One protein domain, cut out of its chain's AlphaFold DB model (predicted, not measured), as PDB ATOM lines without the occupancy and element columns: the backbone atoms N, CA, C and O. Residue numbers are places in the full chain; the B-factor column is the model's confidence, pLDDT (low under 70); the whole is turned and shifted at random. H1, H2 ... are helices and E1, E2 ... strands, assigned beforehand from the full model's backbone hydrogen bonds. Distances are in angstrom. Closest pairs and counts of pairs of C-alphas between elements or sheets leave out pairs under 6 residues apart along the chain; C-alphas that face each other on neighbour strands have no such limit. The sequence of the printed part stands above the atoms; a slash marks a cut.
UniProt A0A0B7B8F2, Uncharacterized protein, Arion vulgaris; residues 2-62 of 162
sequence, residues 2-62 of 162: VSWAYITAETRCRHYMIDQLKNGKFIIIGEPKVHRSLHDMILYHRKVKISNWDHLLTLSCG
ATOM      1  N   VAL A   2     144.010 105.634 146.245       34.97
ATOM      2  CA  VAL A   2     143.019 106.721 146.325       34.97
ATOM      3  C   VAL A   2     141.869 106.342 145.402       34.97
ATOM      4  O   VAL A   2     142.058 106.264 144.193       34.97
ATOM      5  N   SER A   3     140.712 106.021 145.975       46.28
ATOM      6  CA  SER A   3     139.509 105.682 145.216       46.28
ATOM      7  C   SER A   3     138.674 106.948 145.043       46.28
ATOM      8  O   SER A   3     138.334 107.610 146.024       46.28
ATOM      9  N   TRP A   4     138.395 107.316 143.795       40.03
ATOM     10  CA  TRP A   4     137.541 108.450 143.456       40.03
ATOM     11  C   TRP A   4     136.095 107.962 143.334       40.03
ATOM     12  O   TRP A   4     135.816 107.059 142.552       40.03
ATOM     13  N   ALA A   5     135.169 108.566 144.084       48.06
ATOM     14  CA  ALA A   5     133.734 108.387 143.869       48.06
ATOM     15  C   ALA A   5     133.206 109.552 143.023       48.06
ATOM     16  O   ALA A   5     133.311 110.715 143.426       48.06
ATOM     17  N   TYR A   6     132.669 109.234 141.846       46.12
ATOM     18  CA  TYR A   6     132.079 110.193 140.920       46.12
ATOM     19  C   TYR A   6     130.574 110.287 141.167       46.12
ATOM     20  O   TYR A   6     129.862 109.284 141.150       46.12
ATOM     21  N   ILE A   7     130.094 111.498 141.433       58.84
ATOM     22  CA  ILE A   7     128.684 111.773 141.697       58.84
ATOM     23  C   ILE A   7     128.232 112.859 140.722       58.84
ATOM     24  O   ILE A   7     128.693 114.003 140.810       58.84
ATOM     25  N   THR A   8     127.341 112.508 139.795       54.03
ATOM     26  CA  THR A   8     126.722 113.455 138.863       54.03
ATOM     27  C   THR A   8     125.425 113.996 139.452       54.03
ATOM     28  O   THR A   8     124.525 113.253 139.832       54.03
ATOM     29  N   ALA A   9     125.321 115.319 139.525       54.88
ATOM     30  CA  ALA A   9     124.057 116.019 139.721       54.88
ATOM     31  C   ALA A   9     123.862 116.900 138.491       54.88
ATOM     32  O   ALA A   9     124.594 117.878 138.397       54.88
ATOM     33  N   GLU A  10     122.971 116.498 137.572       59.97
ATOM     34  CA  GLU A  10     122.419 117.110 136.329       59.97
ATOM     35  C   GLU A  10     123.252 118.114 135.484       59.97
ATOM     36  O   GLU A  10     123.076 118.170 134.274       59.97
ATOM     37  N   THR A  11     124.193 118.874 136.043       65.88
ATOM     38  CA  THR A  11     125.132 119.772 135.348       65.88
ATOM     39  C   THR A  11     126.573 119.739 135.891       65.88
ATOM     40  O   THR A  11     127.449 120.380 135.308       65.88
ATOM     41  N   ARG A  12     126.868 119.042 137.007       76.38
ATOM     42  CA  ARG A  12     128.200 119.062 137.652       76.38
ATOM     43  C   ARG A  12     128.592 117.737 138.303       76.38
ATOM     44  O   ARG A  12     127.766 117.023 138.865       76.38
ATOM     45  N   CYS A  13     129.898 117.486 138.299       79.88
ATOM     46  CA  CYS A  13     130.526 116.346 138.959       79.88
ATOM     47  C   CYS A  13     131.098 116.787 140.302       79.88
ATOM     48  O   CYS A  13     131.743 117.840 140.387       79.88
ATOM     49  N   ARG A  14     130.886 115.989 141.347       85.38
ATOM     50  CA  ARG A  14     131.551 116.174 142.643       85.38
ATOM     51  C   ARG A  14     132.434 114.979 142.935       85.38
ATOM     52  O   ARG A  14     132.039 113.839 142.714       85.38
ATOM     53  N   HIS A  15     133.629 115.286 143.413       88.44
ATOM     54  CA  HIS A  15     134.646 114.311 143.754       88.44
ATOM     55  C   HIS A  15     134.860 114.383 145.260       88.44
ATOM     56  O   HIS A  15     135.152 115.454 145.797       88.44
ATOM     57  N   TYR A  16     134.702 113.246 145.926       91.06
ATOM     58  CA  TYR A  16     134.910 113.114 147.361       91.06
ATOM     59  C   TYR A  16     136.126 112.241 147.614       91.06
ATOM     60  O   TYR A  16     136.265 111.176 147.014       91.06
ATOM     61  N   MET A  17     137.002 112.697 148.506       94.06
ATOM     62  CA  MET A  17     138.137 111.896 148.938       94.06
ATOM     63  C   MET A  17     137.675 110.937 150.033       94.06
ATOM     64  O   MET A  17     137.149 111.367 151.064       94.06
ATOM     65  N   ILE A  18     137.872 109.645 149.784       95.94
ATOM     66  CA  ILE A  18     137.613 108.582 150.748       95.94
ATOM     67  C   ILE A  18     138.950 108.136 151.320       95.94
ATOM     68  O   ILE A  18     139.848 107.754 150.568       95.94
ATOM     69  N   ASP A  19     139.063 108.174 152.642       96.62
ATOM     70  CA  ASP A  19     140.240 107.695 153.356       96.62
ATOM     71  C   ASP A  19     139.963 106.351 154.036       96.62
ATOM     72  O   ASP A  19     138.840 106.076 154.486       96.62
ATOM     73  N   GLN A  20     141.001 105.518 154.113       96.50
ATOM     74  CA  GLN A  20     140.972 104.258 154.842       96.50
ATOM     75  C   GLN A  20     141.757 104.413 156.143       96.50
ATOM     76  O   GLN A  20     142.971 104.606 156.165       96.50
ATOM     77  N   LEU A  21     141.046 104.285 157.256       94.56
ATOM     78  CA  LEU A  21     141.615 104.379 158.591       94.56
ATOM     79  C   LEU A  21     142.494 103.158 158.903       94.56
ATOM     80  O   LEU A  21     142.316 102.074 158.350       94.56
ATOM     81  N   LYS A  22     143.372 103.293 159.906       95.44
ATOM     82  CA  LYS A  22     144.259 102.208 160.387       95.44
ATOM     83  C   LYS A  22     143.520 100.926 160.794       95.44
ATOM     84  O   LYS A  22     144.110  99.856 160.815       95.44
ATOM     85  N   ASN A  23     142.238 101.034 161.142       94.38
ATOM     86  CA  ASN A  23     141.375  99.909 161.511       94.38
ATOM     87  C   ASN A  23     140.624  99.294 160.309       94.38
ATOM     88  O   ASN A  23     139.687  98.525 160.517       94.38
ATOM     89  N   GLY A  24     140.978  99.673 159.077       94.25
ATOM     90  CA  GLY A  24     140.372  99.182 157.838       94.25
ATOM     91  C   GLY A  24     139.013  99.797 157.490       94.25
ATOM     92  O   GLY A  24     138.450  99.452 156.455       94.25
ATOM     93  N   LYS A  25     138.483 100.699 158.326       96.31
ATOM     94  CA  LYS A  25     137.217 101.405 158.081       96.31
ATOM     95  C   LYS A  25     137.411 102.585 157.132       96.31
ATOM     96  O   LYS A  25     138.517 103.095 156.989       96.31
ATOM     97  N   PHE A  26     136.318 103.057 156.550       97.56
ATOM     98  CA  PHE A  26     136.318 104.103 155.535       97.56
ATOM     99  C   PHE A  26     135.605 105.365 156.022       97.56
ATOM    100  O   PHE A  26     134.599 105.280 156.731       97.56
ATOM    101  N   ILE A  27     136.098 106.531 155.618       96.38
ATOM    102  CA  ILE A  27     135.499 107.834 155.930       96.38
ATOM    103  C   ILE A  27     135.585 108.753 154.709       96.38
ATOM    104  O   ILE A  27     136.592 108.764 154.006       96.38
ATOM    105  N   ILE A  28     134.531 109.531 154.459       95.56
ATOM    106  CA  ILE A  28     134.594 110.654 153.519       95.56
ATOM    107  C   ILE A  28     135.194 111.841 154.269       95.56
ATOM    108  O   ILE A  28     134.707 112.213 155.337       95.56
ATOM    109  N   ILE A  29     136.245 112.451 153.733       93.69
ATOM    110  CA  ILE A  29     136.901 113.566 154.421       93.69
ATOM    111  C   ILE A  29     135.944 114.755 154.534       93.69
ATOM    112  O   ILE A  29     135.397 115.227 153.540       93.69
ATOM    113  N   GLY A  30     135.763 115.235 155.766       91.62
ATOM    114  CA  GLY A  30     134.801 116.284 156.109       91.62
ATOM    115  C   GLY A  30     133.454 115.762 156.618       91.62
ATOM    116  O   GLY A  30     132.689 116.546 157.173       91.62
ATOM    117  N   GLU A  31     133.178 114.459 156.508       93.19
ATOM    118  CA  GLU A  31     131.990 113.840 157.099       93.19
ATOM    119  C   GLU A  31     132.264 113.314 158.516       93.19
ATOM    120  O   GLU A  31     133.352 112.807 158.796       93.19
ATOM    121  N   PRO A  32     131.273 113.357 159.424       91.94
ATOM    122  CA  PRO A  32     131.432 112.842 160.783       91.94
ATOM    123  C   PRO A  32     131.323 111.311 160.866       91.94
ATOM    124  O   PRO A  32     131.669 110.721 161.892       91.94
ATOM    125  N   LYS A  33     130.797 110.643 159.829       94.19
ATOM    126  CA  LYS A  33     130.457 109.217 159.884       94.19
ATOM    127  C   LYS A  33     131.553 108.321 159.309       94.19
ATOM    128  O   LYS A  33     132.002 108.494 158.183       94.19
ATOM    129  N   VAL A  34     131.896 107.285 160.074       96.50
ATOM    130  CA  VAL A  34     132.808 106.208 159.669       96.50
ATOM    131  C   VAL A  34     132.015 104.958 159.279       96.50
ATOM    132  O   VAL A  34     131.082 104.554 159.979       96.50
ATOM    133  N   HIS A  35     132.422 104.307 158.191       96.94
ATOM    134  CA  HIS A  35     131.782 103.131 157.603       96.94
ATOM    135  C   HIS A  35     132.682 101.900 157.679       96.94
ATOM    136  O   HIS A  35     133.903 102.001 157.608       96.94
ATOM    137  N   ARG A  36     132.087 100.713 157.831       96.44
ATOM    138  CA  ARG A  36     132.846  99.453 157.925       96.44
ATOM    139  C   ARG A  36     133.348  98.975 156.562       96.44
ATOM    140  O   ARG A  36     134.416  98.386 156.492       96.44
ATOM    141  N   SER A  37     132.598  99.260 155.502       95.94
ATOM    142  CA  SER A  37     132.930  98.938 154.116       95.94
ATOM    143  C   SER A  37     132.537 100.090 153.185       95.94
ATOM    144  O   SER A  37     131.709 100.932 153.547       95.94
ATOM    145  N   LEU A  38     133.093 100.111 151.969       93.44
ATOM    146  CA  LEU A  38     132.636 101.027 150.916       93.44
ATOM    147  C   LEU A  38     131.163 100.780 150.563       93.44
ATOM    148  O   LEU A  38     130.411 101.725 150.366       93.44
ATOM    149  N   HIS A  39     130.718  99.521 150.568       93.31
ATOM    150  CA  HIS A  39     129.320  99.182 150.314       93.31
ATOM    151  C   HIS A  39     128.372  99.836 151.336       93.31
ATOM    152  O   HIS A  39     127.400 100.488 150.951       93.31
ATOM    153  N   ASP A  40     128.696  99.752 152.630       93.88
ATOM    154  CA  ASP A  40     127.908 100.390 153.696       93.88
ATOM    155  C   ASP A  40     127.892 101.918 153.582       93.88
ATOM    156  O   ASP A  40     126.906 102.564 153.943       93.88
ATOM    157  N   MET A  41     128.994 102.505 153.107       94.50
ATOM    158  CA  MET A  41     129.088 103.940 152.838       94.50
ATOM    159  C   MET A  41     128.106 104.361 151.752       94.50
ATOM    160  O   MET A  41     127.319 105.286 151.966       94.50
ATOM    161  N   ILE A  42     128.086 103.639 150.631       91.88
ATOM    162  CA  ILE A  42     127.148 103.906 149.540       91.88
ATOM    163  C   ILE A  42     125.707 103.732 150.025       91.88
ATOM    164  O   ILE A  42     124.904 104.649 149.871       91.88
ATOM    165  N   LEU A  43     125.370 102.615 150.679       92.69
ATOM    166  CA  LEU A  43     124.010 102.369 151.178       92.69
ATOM    167  C   LEU A  43     123.512 103.456 152.136       92.69
ATOM    168  O   LEU A  43     122.339 103.837 152.081       92.69
ATOM    169  N   TYR A  44     124.386 103.961 153.006       93.81
ATOM    170  CA  TYR A  44     124.042 105.058 153.899       93.81
ATOM    171  C   TYR A  44     123.761 106.350 153.127       93.81
ATOM    172  O   TYR A  44     122.717 106.968 153.343       93.81
ATOM    173  N   HIS A  45     124.635 106.719 152.188       92.25
ATOM    174  CA  HIS A  45     124.508 107.966 151.436       92.25
ATOM    175  C   HIS A  45     123.447 107.942 150.320       92.25
ATOM    176  O   HIS A  45     123.123 108.976 149.733       92.25
ATOM    177  N   ARG A  46     122.818 106.784 150.078       91.19
ATOM    178  CA  ARG A  46     121.547 106.695 149.333       91.19
ATOM    179  C   ARG A  46     120.350 107.219 150.128       91.19
ATOM    180  O   ARG A  46     119.335 107.558 149.536       91.19
ATOM    181  N   LYS A  47     120.441 107.252 151.463       91.50
ATOM    182  CA  LYS A  47     119.364 107.705 152.366       91.50
ATOM    183  C   LYS A  47     119.702 109.009 153.080       91.50
ATOM    184  O   LYS A  47     118.799 109.757 153.438       91.50
ATOM    185  N   VAL A  48     120.990 109.267 153.303       91.56
ATOM    186  CA  VAL A  48     121.483 110.449 154.012       91.56
ATOM    187  C   VAL A  48     122.380 111.272 153.101       91.56
ATOM    188  O   VAL A  48     123.347 110.771 152.532       91.56
ATOM    189  N   LYS A  49     122.062 112.558 152.984       91.25
ATOM    190  CA  LYS A  49     122.835 113.516 152.193       91.25
ATOM    191  C   LYS A  49     124.270 113.629 152.712       91.25
ATOM    192  O   LYS A  49     124.527 113.414 153.896       91.25
ATOM    193  N   ILE A  50     125.192 113.973 151.822       91.38
ATOM    194  CA  ILE A  50     126.560 114.352 152.199       91.38
ATOM    195  C   ILE A  50     126.511 115.829 152.624       91.38
ATOM    196  O   ILE A  50     125.814 116.612 151.986       91.38
ATOM    197  N   SER A  51     127.203 116.223 153.692       87.38
ATOM    198  CA  SER A  51     127.067 117.519 154.385       87.38
ATOM    199  C   SER A  51     127.038 118.742 153.458       87.38
ATOM    200  O   SER A  51     126.255 119.669 153.651       87.38
ATOM    201  N   ASN A  52     127.862 118.739 152.411       85.19
ATOM    202  CA  ASN A  52     128.000 119.843 151.460       85.19
ATOM    203  C   ASN A  52     127.196 119.659 150.155       85.19
ATOM    204  O   ASN A  52     127.468 120.352 149.164       85.19
ATOM    205  N   TRP A  53     126.266 118.703 150.107       82.88
ATOM    206  CA  TRP A  53     125.495 118.382 148.911       82.88
ATOM    207  C   TRP A  53     124.066 117.957 149.234       82.88
ATOM    208  O   TRP A  53     123.812 116.994 149.945       82.88
ATOM    209  N   ASP A  54     123.112 118.658 148.628       80.12
ATOM    210  CA  ASP A  54     121.698 118.474 148.934       80.12
ATOM    211  C   ASP A  54     121.021 117.268 148.278       80.12
ATOM    212  O   ASP A  54     119.827 117.049 148.501       80.12
ATOM    213  N   HIS A  55     121.746 116.474 147.494       81.69
ATOM    214  CA  HIS A  55     121.178 115.304 146.835       81.69
ATOM    215  C   HIS A  55     121.736 114.003 147.425       81.69
ATOM    216  O   HIS A  55     122.690 113.986 148.203       81.69
ATOM    217  N   LEU A  56     121.069 112.905 147.082       86.06
ATOM    218  CA  LEU A  56     121.395 111.559 147.533       86.06
ATOM    219  C   LEU A  56     122.115 110.795 146.427       86.06
ATOM    220  O   LEU A  56     121.937 111.080 145.242       86.06
ATOM    221  N   LEU A  57     122.879 109.775 146.817       86.00
ATOM    222  CA  LEU A  57     123.397 108.805 145.857       86.00
ATOM    223  C   LEU A  57     122.229 108.029 145.241       86.00
ATOM    224  O   LEU A  57     121.422 107.435 145.958       86.00
ATOM    225  N   THR A  58     122.138 108.015 143.916       81.88
ATOM    226  CA  THR A  58     121.028 107.383 143.192       81.88
ATOM    227  C   THR A  58     121.458 106.066 142.561       81.88
ATOM    228  O   THR A  58     121.113 104.991 143.069       81.88
ATOM    229  N   LEU A  59     122.219 106.153 141.476       80.00
ATOM    230  CA  LEU A  59     122.667 105.033 140.659       80.00
ATOM    231  C   LEU A  59     124.190 105.064 140.550       80.00
ATOM    232  O   LEU A  59     124.793 106.132 140.461       80.00
ATOM    233  N   SER A  60     124.807 103.886 140.561       80.44
ATOM    234  CA  SER A  60     126.208 103.749 140.177       80.44
ATOM    235  C   SER A  60     126.352 104.059 138.691       80.44
ATOM    236  O   SER A  60     125.531 103.610 137.889       80.44
ATOM    237  N   CYS A  61     127.409 104.777 138.316       75.31
ATOM    238  CA  CYS A  61     127.831 104.805 136.923       75.31
ATOM    239  C   CYS A  61     128.234 103.379 136.517       75.31
ATOM    240  O   CYS A  61     128.969 102.709 137.244       75.31
ATOM    241  N   GLY A  62     127.672 102.886 135.413       74.19
ATOM    242  CA  GLY A  62     128.053 101.593 134.859       74.19
ATOM    243  C   GLY A  62     129.482 101.660 134.339       74.19
ATOM    244  O   GLY A  62     129.855 102.649 133.716       74.19
TER     245      GLY A  62
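Overview. This is residues 2 to 62 of the 162 residues of an uncharacterized protein of Arion vulgaris (UniProt A0A0B7B8F2). A long, narrow hairpin of strands E1 and E2 is lengthened at one end by the short strand E3, and one short helix, H1, packs on a face of this sheet at the E2 and E3 end. Residues 46 to 62, with no named element, run on from H1 and wind past the E1 and E2 half of the sheet. The printed part has 61 residues with three named strands and then one named helix; the sheet runs E1, E2, E3, antiparallel, a meander, each strand the antiparallel neighbour of the one before. The class is mixed, helices and strands, with 26 residues in named elements, under half. The whole is compact, with a radius of gyration of the C-alphas of 11.4 A, yet elongated, 36 by 21 by 21 A.

Arrangement. E2, residues 12 to 20, is the inner strand, and its pairing is staggered: residues 12 to 17 pair with E1, residues 4 to 9, and residues 18 to 20 with E3, residues 26 to 28. In the hairpin E1 and E2, at 150 degrees, N 12 and O 9 are 2.9 A apart, within hydrogen-bond range. In the hairpin E2 and E3, at 144 degrees, N 19 and O 27 are 2.9 A apart, also within range. E1 and E3 are apart. H1, residues 38 to 45, is on the sheet at a height of 9.6 A, only just over E2 and E3, with 3 C-alphas falling on each. It runs slantwise to the strands, at 50 degrees to E2 on the local plane. The closest C-alphas of E3 and H1, Phe 26 and Leu 38, are 6.7 A apart. Every O i to N i+4 pair in H1 is within hydrogen-bond range. Residues 26 to 27 of E3 also pair, antiparallel, with residues 34 to 35.

Along the chain. E1 begins at C-alpha 4 (137.541, 108.450, 143.456) and is 15.9 A long. E2 measures 26.0 A, E3 7.1 A, and H1 10.7 A, ending at C-alpha 45 (124.508, 107.966, 151.436).

Size, cuts and confidence. The C-alphas farthest apart, Thr 11 and Asn 23, are 36.6 A from each other. The printed part has no cut and no long link. Its mean pLDDT is 83.8; residues 2 to 11 are under 70.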